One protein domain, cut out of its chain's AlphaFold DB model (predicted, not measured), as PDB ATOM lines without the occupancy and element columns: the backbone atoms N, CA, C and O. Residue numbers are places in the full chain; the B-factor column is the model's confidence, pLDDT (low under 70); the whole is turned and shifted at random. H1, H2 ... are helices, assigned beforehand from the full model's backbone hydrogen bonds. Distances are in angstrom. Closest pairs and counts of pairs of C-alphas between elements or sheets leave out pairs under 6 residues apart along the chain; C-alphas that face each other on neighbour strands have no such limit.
ATOM      1  N   LYS A   2     123.898 110.548  62.903       67.06
ATOM      2  CA  LYS A   2     123.859 109.679  64.109       67.06
ATOM      3  C   LYS A   2     122.914 110.195  65.208       67.06
ATOM      4  O   LYS A   2     122.102 109.430  65.714       67.06
ATOM      5  N   LEU A   3     122.964 111.497  65.500       70.31
ATOM      6  CA  LEU A   3     122.116 112.127  66.520       70.31
ATOM      7  C   LEU A   3     120.626 112.113  66.143       70.31
ATOM      8  O   LEU A   3     119.787 111.770  66.960       70.31
ATOM      9  N   GLN A   4     120.298 112.397  64.881       69.94
ATOM     10  CA  GLN A   4     118.927 112.305  64.362       69.94
ATOM     11  C   GLN A   4     118.356 110.888  64.498       69.94
ATOM     12  O   GLN A   4     117.243 110.713  64.978       69.94
ATOM     13  N   ARG A   5     119.140 109.860  64.152       69.81
ATOM     14  CA  ARG A   5     118.737 108.457  64.341       69.81
ATOM     15  C   ARG A   5     118.525 108.115  65.815       69.81
ATOM     16  O   ARG A   5     117.568 107.420  66.133       69.81
ATOM     17  N   PHE A   6     119.376 108.626  66.706       71.69
ATOM     18  CA  PHE A   6     119.208 108.462  68.150       71.69
ATOM     19  C   PHE A   6     117.919 109.120  68.655       71.69
ATOM     20  O   PHE A   6     117.144 108.468  69.345       71.69
ATOM     21  N   ILE A   7     117.648 110.367  68.257       70.00
ATOM     22  CA  ILE A   7     116.431 111.098  68.640       70.00
ATOM     23  C   ILE A   7     115.183 110.384  68.116       70.00
ATOM     24  O   ILE A   7     114.240 110.181  68.873       70.00
ATOM     25  N   ALA A   8     115.189 109.935  66.858       72.00
ATOM     26  CA  ALA A   8     114.088 109.158  66.290       72.00
ATOM     27  C   ALA A   8     113.839 107.871  67.090       72.00
ATOM     28  O   ALA A   8     112.701 107.540  67.408       72.00
ATOM     29  N   SER A   9     114.912 107.172  67.460       68.31
ATOM     30  CA  SER A   9     114.877 105.948  68.261       68.31
ATOM     31  C   SER A   9     114.340 106.188  69.681       68.31
ATOM     32  O   SER A   9     113.475 105.454  70.161       68.31
ATOM     33  N   PHE A  10     114.779 107.272  70.326       73.00
ATOM     34  CA  PHE A  10     114.312 107.692  71.645       73.00
ATOM     35  C   PHE A  10     112.832 108.083  71.631       73.00
ATOM     36  O   PHE A  10     112.060 107.548  72.420       73.00
ATOM     37  N   LEU A  11     112.414 108.945  70.695       71.56
ATOM     38  CA  LEU A  11     111.005 109.307  70.504       71.56
ATOM     39  C   LEU A  11     110.160 108.068  70.229       71.56
ATOM     40  O   LEU A  11     109.063 107.931  70.769       71.56
ATOM     41  N   ASN A  12     110.698 107.133  69.441       72.50
ATOM     42  CA  ASN A  12     109.982 105.912  69.133       72.50
ATOM     43  C   ASN A  12     109.783 105.000  70.347       72.50
ATOM     44  O   ASN A  12     108.758 104.327  70.452       72.50
ATOM     45  N   THR A  13     110.752 105.010  71.259       66.81
ATOM     46  CA  THR A  13     110.736 104.249  72.509       66.81
ATOM     47  C   THR A  13     109.832 104.907  73.551       66.81
ATOM     48  O   THR A  13     109.002 104.236  74.157       66.81
ATOM     49  N   ALA A  14     109.943 106.226  73.728       69.44
ATOM     50  CA  ALA A  14     109.152 106.994  74.688       69.44
ATOM     51  C   ALA A  14     107.655 107.007  74.333       69.44
ATOM     52  O   ALA A  14     106.808 107.004  75.222       69.44
ATOM     53  N   LEU A  15     107.323 106.968  73.038       76.12
ATOM     54  CA  LEU A  15     105.949 106.971  72.528       76.12
ATOM     55  C   LEU A  15     105.501 105.587  72.043       76.12
ATOM     56  O   LEU A  15     104.706 105.485  71.109       76.12
ATOM     57  N   VAL A  16     105.990 104.515  72.678       73.69
ATOM     58  CA  VAL A  16     105.716 103.119  72.293       73.69
ATOM     59  C   VAL A  16     104.226 102.844  72.076       73.69
ATOM     60  O   VAL A  16     103.873 102.218  71.083       73.69
ATOM     61  N   LEU A  17     103.339 103.361  72.933       68.81
ATOM     62  CA  LEU A  17     101.889 103.166  72.793       68.81
ATOM     63  C   LEU A  17     101.332 103.826  71.525       68.81
ATOM     64  O   LEU A  17     100.569 103.206  70.791       68.81
ATOM     65  N   VAL A  18     101.755 105.058  71.231       73.75
ATOM     66  CA  VAL A  18     101.327 105.783  70.024       73.75
ATOM     67  C   VAL A  18     101.882 105.106  68.773       73.75
ATOM     68  O   VAL A  18     101.176 104.936  67.785       73.75
ATOM     69  N   ASN A  19     103.119 104.623  68.838       75.25
ATOM     70  CA  ASN A  19     103.739 103.865  67.761       75.25
ATOM     71  C   ASN A  19     103.102 102.497  67.529       75.25
ATOM     72  O   ASN A  19     103.029 102.064  66.385       75.25
ATOM     73  N   ILE A  20     102.602 101.831  68.573       72.38
ATOM     74  CA  ILE A  20     101.803 100.613  68.425       72.38
ATOM     75  C   ILE A  20     100.524 100.930  67.648       72.38
ATOM     76  O   ILE A  20     100.223 100.221  66.693       72.38
ATOM     77  N   VAL A  21      99.813 102.010  67.992       75.69
ATOM     78  CA  VAL A  21      98.609 102.438  67.255       75.69
ATOM     79  C   VAL A  21      98.938 102.754  65.795       75.69
ATOM     80  O   VAL A  21      98.284 102.214  64.907       75.69
ATOM     81  N   LEU A  22      99.987 103.540  65.529       76.88
ATOM     82  CA  LEU A  22     100.439 103.866  64.167       76.88
ATOM     83  C   LEU A  22     100.815 102.615  63.366       76.88
ATOM     84  O   LEU A  22     100.511 102.513  62.181       76.88
ATOM     85  N   LEU A  23     101.418 101.630  64.026       73.94
ATOM     86  CA  LEU A  23     101.794 100.364  63.416       73.94
ATOM     87  C   LEU A  23     100.590  99.440  63.159       73.94
ATOM     88  O   LEU A  23     100.656  98.602  62.258       73.94
ATOM     89  N   LEU A  24      99.492  99.586  63.910       74.44
ATOM     90  CA  LEU A  24      98.222  98.902  63.636       74.44
ATOM     91  C   LEU A  24      97.507  99.479  62.409       74.44
ATOM     92  O   LEU A  24      96.858  98.719  61.697       74.44
ATOM     93  N   ILE A  25      97.661 100.779  62.146       82.12
ATOM     94  CA  ILE A  25      97.078 101.476  60.985       82.12
ATOM     95  C   ILE A  25      98.063 101.643  59.811       82.12
ATOM     96  O   ILE A  25      97.813 102.428  58.904       82.12
ATOM     97  N   GLU A  26      99.188 100.917  59.836       75.12
ATOM     98  CA  GLU A  26     100.229 100.895  58.790       75.12
ATOM     99  C   GLU A  26     100.865 102.259  58.454       75.12
ATOM    100  O   GLU A  26     101.455 102.444  57.389       75.12
ATOM    101  N   MET A  27     100.826 103.204  59.392       78.56
ATOM    102  CA  MET A  27     101.451 104.517  59.243       78.56
ATOM    103  C   MET A  27     102.947 104.510  59.619       78.56
ATOM    104  O   MET A  27     103.413 103.634  60.360       78.56
ATOM    105  N   PRO A  28     103.734 105.484  59.116       73.75
ATOM    106  CA  PRO A  28     105.105 105.703  59.571       73.75
ATOM    107  C   PRO A  28     105.147 105.983  61.079       73.75
ATOM    108  O   PRO A  28     104.223 106.569  61.642       73.75
ATOM    109  N   LEU A  29     106.221 105.557  61.744       79.81
ATOM    110  CA  LEU A  29     106.371 105.771  63.187       79.81
ATOM    111  C   LEU A  29     106.667 107.249  63.476       79.81
ATOM    112  O   LEU A  29     107.279 107.933  62.656       79.81
ATOM    113  N   LEU A  30     106.295 107.750  64.654       77.31
ATOM    114  CA  LEU A  30     106.430 109.180  64.968       77.31
ATOM    115  C   LEU A  30     107.863 109.699  64.819       77.31
ATOM    116  O   LEU A  30     108.075 110.777  64.274       77.31
ATOM    117  N   GLY A  31     108.861 108.931  65.253       72.69
ATOM    118  CA  GLY A  31     110.267 109.302  65.099       72.69
ATOM    119  C   GLY A  31     110.734 109.328  63.640       72.69
ATOM    120  O   GLY A  31     111.619 110.106  63.298       72.69
ATOM    121  N   GLU A  32     110.127 108.523  62.767       75.38
ATOM    122  CA  GLU A  32     110.363 108.573  61.319       75.38
ATOM    123  C   GLU A  32     109.719 109.828  60.715       75.38
ATOM    124  O   GLU A  32     110.389 110.544  59.975       75.38
ATOM    125  N   MET A  33     108.487 110.165  61.116       79.81
ATOM    126  CA  MET A  33     107.776 111.368  60.655       79.81
ATOM    127  C   MET A  33     108.445 112.674  61.107       79.81
ATOM    128  O   MET A  33     108.547 113.619  60.333       79.81
ATOM    129  N   ILE A  34     108.904 112.738  62.359       80.00
ATOM    130  CA  ILE A  34     109.481 113.955  62.951       80.00
ATOM    131  C   ILE A  34     110.910 114.183  62.456       80.00
ATOM    132  O   ILE A  34     111.330 115.323  62.260       80.00
ATOM    133  N   VAL A  35     111.682 113.109  62.277       79.44
ATOM    134  CA  VAL A  35     113.128 113.210  62.035       79.44
ATOM    135  C   VAL A  35     113.511 112.853  60.592       79.44
ATOM    136  O   VAL A  35     114.684 112.958  60.233       79.44
ATOM    137  N   ASN A  36     112.548 112.469  59.744       76.31
ATOM    138  CA  ASN A  36     112.760 112.033  58.355       76.31
ATOM    139  C   ASN A  36     113.845 110.947  58.232       76.31
ATOM    140  O   ASN A  36     114.683 110.962  57.328       76.31
ATOM    141  N   VAL A  37     113.870 110.011  59.186       75.88
ATOM    142  CA  VAL A  37     114.815 108.889  59.189       75.88
ATOM    143  C   VAL A  37     114.113 107.653  58.635       75.88
ATOM    144  O   VAL A  37     113.168 107.191  59.273       75.88
ATOM    145  N   PRO A  38     114.597 107.066  57.524       69.12
ATOM    146  CA  PRO A  38     113.992 105.867  56.962       69.12
ATOM    147  C   PRO A  38     114.184 104.679  57.911       69.12
ATOM    148  O   PRO A  38     115.311 104.365  58.315       69.12
ATOM    149  N   LEU A  39     113.080 104.025  58.270       71.62
ATOM    150  CA  LEU A  39     113.070 102.785  59.047       71.62
ATOM    151  C   LEU A  39     112.949 101.562  58.124       71.62
ATOM    152  O   LEU A  39     112.475 101.686  56.997       71.62
ATOM    153  N   PRO A  40     113.375 100.363  58.571       73.44
ATOM    154  CA  PRO A  40     113.273  99.161  57.752       73.44
ATOM    155  C   PRO A  40     111.824  98.898  57.321       73.44
ATOM    156  O   PRO A  40     110.906  98.867  58.145       73.44
ATOM    157  N   GLU A  41     111.630  98.683  56.022       71.62
ATOM    158  CA  GLU A  41     110.311  98.461  55.434       71.62
ATOM    159  C   GLU A  41     109.720  97.097  55.826       71.62
ATOM    160  O   GLU A  41     110.414  96.077  55.898       71.62
ATOM    161  N   GLY A  42     108.405  97.080  56.066       74.50
ATOM    162  CA  GLY A  42     107.633  95.891  56.433       74.50
ATOM    163  C   GLY A  42     107.272  95.811  57.921       74.50
ATOM    164  O   GLY A  42     108.118  95.950  58.806       74.50
ATOM    165  N   ARG A  43     105.996  95.510  58.208       73.25
ATOM    166  CA  ARG A  43     105.407  95.493  59.564       73.25
ATOM    167  C   ARG A  43     106.210  94.658  60.566       73.25
ATOM    168  O   ARG A  43     106.528  95.140  61.648       73.25
ATOM    169  N   ARG A  44     106.610  93.434  60.192       75.88
ATOM    170  CA  ARG A  44     107.420  92.547  61.054       75.88
ATOM    171  C   ARG A  44     108.793  93.139  61.382       75.88
ATOM    172  O   ARG A  44     109.225  93.056  62.528       75.88
ATOM    173  N   LYS A  45     109.461  93.758  60.401       75.00
ATOM    174  CA  LYS A  45     110.782  94.374  60.598       75.00
ATOM    175  C   LYS A  45     110.685  95.632  61.466       75.00
ATOM    176  O   LYS A  45     111.530  95.810  62.334       75.00
ATOM    177  N   LYS A  46     109.629  96.441  61.299       73.25
ATOM    178  CA  LYS A  46     109.347  97.614  62.149       73.25
ATOM    179  C   LYS A  46     109.095  97.227  63.609       73.25
ATOM    180  O   LYS A  46     109.692  97.824  64.500       73.25
ATOM    181  N   VAL A  47     108.283  96.194  63.856       74.69
ATOM    182  CA  VAL A  47     108.038  95.674  65.218       74.69
ATOM    183  C   VAL A  47     109.324  95.147  65.844       74.69
ATOM    184  O   VAL A  47     109.649  95.519  66.967       74.69
ATOM    185  N   LEU A  48     110.078  94.316  65.117       78.50
ATOM    186  CA  LEU A  48     111.330  93.754  65.620       78.50
ATOM    187  C   LEU A  48     112.355  94.853  65.933       78.50
ATOM    188  O   LEU A  48     112.981  94.826  66.988       78.50
ATOM    189  N   PHE A  49     112.486  95.852  65.057       77.69
ATOM    190  CA  PHE A  49     113.358  97.003  65.281       77.69
ATOM    191  C   PHE A  49     112.941  97.808  66.520       77.69
ATOM    192  O   PHE A  49     113.793  98.165  67.334       77.69
ATOM    193  N   GLY A  50     111.638  98.052  66.693       75.00
ATOM    194  CA  GLY A  50     111.087  98.715  67.875       75.00
ATOM    195  C   GLY A  50     111.348  97.939  69.168       75.00
ATOM    196  O   GLY A  50     111.789  98.532  70.146       75.00
ATOM    197  N   LEU A  51     111.164  96.614  69.161       74.75
ATOM    198  CA  LEU A  51     111.444  95.740  70.308       74.75
ATOM    199  C   LEU A  51     112.929  95.711  70.677       74.75
ATOM    200  O   LEU A  51     113.265  95.846  71.850       74.75
ATOM    201  N   ILE A  52     113.819  95.568  69.690       73.88
ATOM    202  CA  ILE A  52     115.274  95.593  69.911       73.88
ATOM    203  C   ILE A  52     115.689  96.947  70.490       73.88
ATOM    204  O   ILE A  52     116.440  97.008  71.459       73.88
ATOM    205  N   THR A  53     115.161  98.032  69.928       70.62
ATOM    206  CA  THR A  53     115.425  99.392  70.403       70.62
ATOM    207  C   THR A  53     114.943  99.581  71.841       70.62
ATOM    208  O   THR A  53     115.701 100.062  72.684       70.62
ATOM    209  N   PHE A  54     113.709  99.166  72.134       72.50
ATOM    210  CA  PHE A  54     113.134  99.227  73.472       72.50
ATOM    211  C   PHE A  54     113.978  98.435  74.466       72.50
ATOM    212  O   PHE A  54     114.315  98.966  75.515       72.50
ATOM    213  N   ALA A  55     114.392  97.212  74.118       71.50
ATOM    214  CA  ALA A  55     115.277  96.407  74.951       71.50
ATOM    215  C   ALA A  55     116.610  97.126  75.209       71.50
ATOM    216  O   ALA A  55     117.014  97.256  76.362       71.50
ATOM    217  N   CYS A  56     117.263  97.671  74.177       68.25
ATOM    218  CA  CYS A  56     118.500  98.439  74.345       68.25
ATOM    219  C   CYS A  56     118.326  99.616  75.319       68.25
ATOM    220  O   CYS A  56     119.121  99.754  76.245       68.25
ATOM    221  N   PHE A  57     117.283 100.435  75.166       68.00
ATOM    222  CA  PHE A  57     117.016 101.541  76.093       68.00
ATOM    223  C   PHE A  57     116.633 101.062  77.498       68.00
ATOM    224  O   PHE A  57     117.080 101.643  78.488       68.00
ATOM    225  N   PHE A  58     115.859  99.980  77.594       74.75
ATOM    226  CA  PHE A  58     115.452  99.383  78.859       74.75
ATOM    227  C   PHE A  58     116.640  98.841  79.652       74.75
ATOM    228  O   PHE A  58     116.600  98.891  80.871       74.75
ATOM    229  N   PHE A  59     117.710  98.374  79.002       72.44
ATOM    230  CA  PHE A  59     118.941  97.974  79.692       72.44
ATOM    231  C   PHE A  59     119.848  99.159  80.043       72.44
ATOM    232  O   PHE A  59     120.535  99.120  81.063       72.44
ATOM    233  N   ILE A  60     119.824 100.234  79.248       75.06
ATOM    234  CA  ILE A  60     120.628 101.436  79.505       75.06
ATOM    235  C   ILE A  60     120.178 102.149  80.788       75.06
ATOM    236  O   ILE A  60     121.028 102.571  81.566       75.06
ATOM    237  N   ILE A  61     118.872 102.259  81.057       76.81
ATOM    238  CA  ILE A  61     118.369 102.988  82.238       76.81
ATOM    239  C   ILE A  61     118.825 102.344  83.569       76.81
ATOM    240  O   ILE A  61     119.455 103.040  84.366       76.81
ATOM    241  N   PRO A  62     118.604 101.039  83.833       73.38
ATOM    242  CA  PRO A  62     119.115 100.359  85.024       73.38
ATOM    243  C   PRO A  62     120.637 100.396  85.116       73.38
ATOM    244  O   PRO A  62     121.187 100.460  86.213       73.38
ATOM    245  N   TRP A  63     121.326 100.360  83.975       72.25
ATOM    246  CA  TRP A  63     122.779 100.449  83.939       72.25
ATOM    247  C   TRP A  63     123.277 101.828  84.389       72.25
ATOM    248  O   TRP A  63     124.145 101.898  85.255       72.25
ATOM    249  N   ILE A  64     122.666 102.916  83.908       80.94
ATOM    250  CA  ILE A  64     122.957 104.281  84.370       80.94
ATOM    251  C   ILE A  64     122.642 104.433  85.863       80.94
ATOM    252  O   ILE A  64     123.450 104.993  86.598       80.94
ATOM    253  N   ILE A  65     121.508 103.904  86.334       79.75
ATOM    254  CA  ILE A  65     121.146 103.943  87.762       79.75
ATOM    255  C   ILE A  65     122.205 103.225  88.612       79.75
ATOM    256  O   ILE A  65     122.633 103.758  89.632       79.75
ATOM    257  N   ASN A  66     122.678 102.051  88.180       75.50
ATOM    258  CA  ASN A  66     123.753 101.345  88.880       75.50
ATOM    259  C   ASN A  66     125.059 102.146  88.905       75.50
ATOM    260  O   ASN A  66     125.731 102.153  89.930       75.50
ATOM    261  N   ILE A  67     125.396 102.848  87.819       79.44
ATOM    262  CA  ILE A  67     126.566 103.735  87.781       79.44
ATOM    263  C   ILE A  67     126.419 104.864  88.809       79.44
ATOM    264  O   ILE A  67     127.360 105.128  89.552       79.44
ATOM    265  N   VAL A  68     125.245 105.501  88.903       80.25
ATOM    266  CA  VAL A  68     124.981 106.543  89.914       80.25
ATOM    267  C   VAL A  68     125.146 105.993  91.331       80.25
ATOM    268  O   VAL A  68     125.798 106.632  92.152       80.25
ATOM    269  N   PHE A  69     124.634 104.792  91.612       77.19
ATOM    270  CA  PHE A  69     124.810 104.154  92.920       77.19
ATOM    271  C   PHE A  69     126.267 103.818  93.225       77.19
ATOM    272  O   PHE A  69     126.698 104.022  94.355       77.19
ATOM    273  N   TRP A  70     127.060 103.402  92.233       76.94
ATOM    274  CA  TRP A  70     128.501 103.218  92.427       76.94
ATOM    275  C   TRP A  70     129.211 104.519  92.803       76.94
ATOM    276  O   TRP A  70     130.068 104.498  93.680       76.94
ATOM    277  N   PHE A  71     128.827 105.651  92.204       79.44
ATOM    278  CA  PHE A  71     129.366 106.963  92.587       79.44
ATOM    279  C   PHE A  71     128.961 107.402  94.000       79.44
ATOM    280  O   PHE A  71     129.649 108.227  94.593       79.44
ATOM    281  N   GLN A  72     127.862 106.871  94.530       84.00
ATOM    282  CA  GLN A  72     127.370 107.156  95.881       84.00
ATOM    283  C   GLN A  72     127.799 106.091  96.908       84.00
ATOM    284  O   GLN A  72     127.321 106.120  98.037       84.00
ATOM    285  N   GLU A  73     128.672 105.150  96.523       83.00
ATOM    286  CA  GLU A  73     129.071 103.978  97.324       83.00
ATOM    287  C   GLU A  73     127.880 103.117  97.802       83.00
ATOM    288  O   GLU A  73     127.962 102.364  98.774       83.00
ATOM    289  N   GLU A  74     126.749 103.189  97.097       76.38
ATOM    290  CA  GLU A  74     125.538 102.452  97.425       76.38
ATOM    291  C   GLU A  74     125.471 101.089  96.720       76.38
ATOM    292  O   GLU A  74     126.018 100.855  95.639       76.38
ATOM    293  N   ALA A  75     124.719 100.164  97.323       75.62
ATOM    294  CA  ALA A  75     124.474  98.853  96.741       75.62
ATOM    295  C   ALA A  75     123.684  98.955  95.423       75.62
ATOM    296  O   ALA A  75     122.657  99.639  95.342       75.62
ATOM    297  N   SER A  76     124.136  98.198  94.420       69.25
ATOM    298  CA  SER A  76     123.501  98.121  93.101       69.25
ATOM    299  C   SER A  76     122.027  97.688  93.183       69.25
ATOM    300  O   SER A  76     121.611  96.994  94.117       69.25
ATOM    301  N   VAL A  77     121.226  98.061  92.181       73.94
ATOM    302  CA  VAL A  77     119.803  97.689  92.077       73.94
ATOM    303  C   VAL A  77     119.590  96.173  92.243       73.94
ATOM    304  O   VAL A  77     118.736  95.802  93.052       73.94
ATOM    305  N   PRO A  78     120.367  95.276  91.591       70.56
ATOM    306  CA  PRO A  78     120.251  93.832  91.817       70.56
ATOM    307  C   PRO A  78     120.463  93.429  93.280       70.56
ATOM    308  O   PRO A  78     119.695  92.634  93.815       70.56
ATOM    309  N   THR A  79     121.463  94.009  93.949       71.69
ATOM    310  CA  THR A  79     121.771  93.721  95.358       71.69
ATOM    311  C   THR A  79     120.632  94.152  96.284       71.69
ATOM    312  O   THR A  79     120.257  93.413  97.192       71.69
ATOM    313  N   ARG A  80     120.036  95.326  96.038       75.94
ATOM    314  CA  ARG A  80     118.880  95.829  96.801       75.94
ATOM    315  C   ARG A  80     117.637  94.961  96.601       75.94
ATOM    316  O   ARG A  80     116.949  94.665  97.571       75.94
ATOM    317  N   ILE A  81     117.358  94.540  95.366       77.94
ATOM    318  CA  ILE A  81     116.234  93.645  95.051       77.94
ATOM    319  C   ILE A  81     116.437  92.290  95.735       77.94
ATOM    320  O   ILE A  81     115.538  91.821  96.426       77.94
ATOM    321  N   PHE A  82     117.625  91.692  95.618       78.12
ATOM    322  CA  PHE A  82     117.937  90.420  96.270       78.12
ATOM    323  C   PHE A  82     117.728  90.493  97.789       78.12
ATOM    324  O   PHE A  82     116.993  89.687  98.349       78.12
ATOM    325  N   ASN A  83     118.278  91.521  98.442       74.69
ATOM    326  CA  ASN A  83     118.105  91.728  99.882       74.69
ATOM    327  C   ASN A  83     116.659  92.016 100.308       74.69
ATOM    328  O   ASN A  83     116.370  91.911 101.487       74.69
ATOM    329  N   LYS A  84     115.777  92.426  99.390       77.56
ATOM    330  CA  LYS A  84     114.372  92.725  99.695       77.56
ATOM    331  C   LYS A  84     113.450  91.514  99.533       77.56
ATOM    332  O   LYS A  84     112.409  91.465 100.177       77.56
ATOM    333  N   PHE A  85     113.781  90.597  98.624       76.38
ATOM    334  CA  PHE A  85     112.921  89.456  98.286       76.38
ATOM    335  C   PHE A  85     113.454  88.109  98.777       76.38
ATOM    336  O   PHE A  85     112.688  87.151  98.838       76.38
ATOM    337  N   VAL A  86     114.747  88.016  99.085       71.81
ATOM    338  CA  VAL A  86     115.404  86.762  99.488       71.81
ATOM    339  C   VAL A  86     115.882  86.801 100.940       71.81
ATOM    340  O   VAL A  86     115.984  85.750 101.569       71.81
ATOM    341  N   LYS A  87     116.181  87.990 101.468       48.53
ATOM    342  CA  LYS A  87     116.653  88.210 102.836       48.53
ATOM    343  C   LYS A  87     115.556  88.855 103.674       48.53
ATOM    344  O   LYS A  87     115.547  88.581 104.891       48.53
TER     345      LYS A  87
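What this domain is: This is residues 2 to 87 of the 87 residues of an uncharacterized protein of Entomoplasma lucivorax (UniProt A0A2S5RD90). One long helix, H4, makes the long axis of the model; a small head of three short helices, H1, H2 and H3, sits beside its first half, and a short helix, H5, turns off near its other end. In the head H1 and H3 run side by side, H2 is near both, and H1 reaches H4 with residues 9 to 13, about perpendicular to it; at the far end residues 79 to 87 stick out. The printed part has 86 residues with five named helices, H1 to H5 in order along the chain, and no named strand; the class is all helix. The whole is loose, with a radius of gyration of the C-alphas of 17.0 A, and elongated, spanning 48 by 28 by 17 A.

How they stand to each other: Start from H4, residues 43 to 71, and look at its residues 50 to 57, which alone touch H1, residues 2 to 14. The closest C-alphas there are those of Thr 13 and Phe 54, 5.6 A apart, and the lines stand about perpendicular, at 87 degrees. H1 also touches H3, residues 30 to 35, at a shallow tilt of 23 degrees, opposite ways; look for the closest C-alphas at Ala 8 and Gly 31, 4.0 A apart. H2, residues 16 to 24, is close to H1 but not clearly touching, with the closest C-alphas, those of Asn 12 and Asn 19, at 6.7 A. H2 is likewise close to H4 but not clearly touching, with the closest C-alphas, those of Leu 23 and Arg 43, at 7.2 A. H3 and H4 are apart. Near the other end of H4, its residues 62 to 66 alone only just touch H5, residues 77 to 85, with 3 pairs of C-alphas within 8 A; the closest are those of Asn 66 and Val 77, 6.3 A apart, and the lines are about perpendicular at 85 degrees. H5 is apart from H1, H2 and H3. The helix packing is mostly crossed, but only just: of 3 touching pairs 1 is at a shallow tilt. In H1, H2, H3 and H5 every O i to N i+4 pair is within hydrogen-bond range; in H4, 24 of 25 are.

Where its parts are: Find C-alpha 43 at (105.407, 95.493, 59.564); from there H4 runs 42.4 A to C-alpha 71 at (129.366, 106.963, 92.587). H1 begins at C-alpha 2, (123.859, 109.679, 64.109), and measures 18.3 A. H2 is 12.2 A long, H3 8.3 A, and H5 12.4 A, ending at C-alpha 85, (112.921, 89.456, 98.286).

The domain as a whole: The two C-alphas farthest apart, those of Asn 36 and Lys 87, are 50.6 A apart. The printed part has no cut and no long link; H3 to H4, with 7 residues between them, is short, and the other links are tight. The mean pLDDT of the printed part is 74.2, and 12 residues are under 70, among them residues 13 to 14 and 56 to 57.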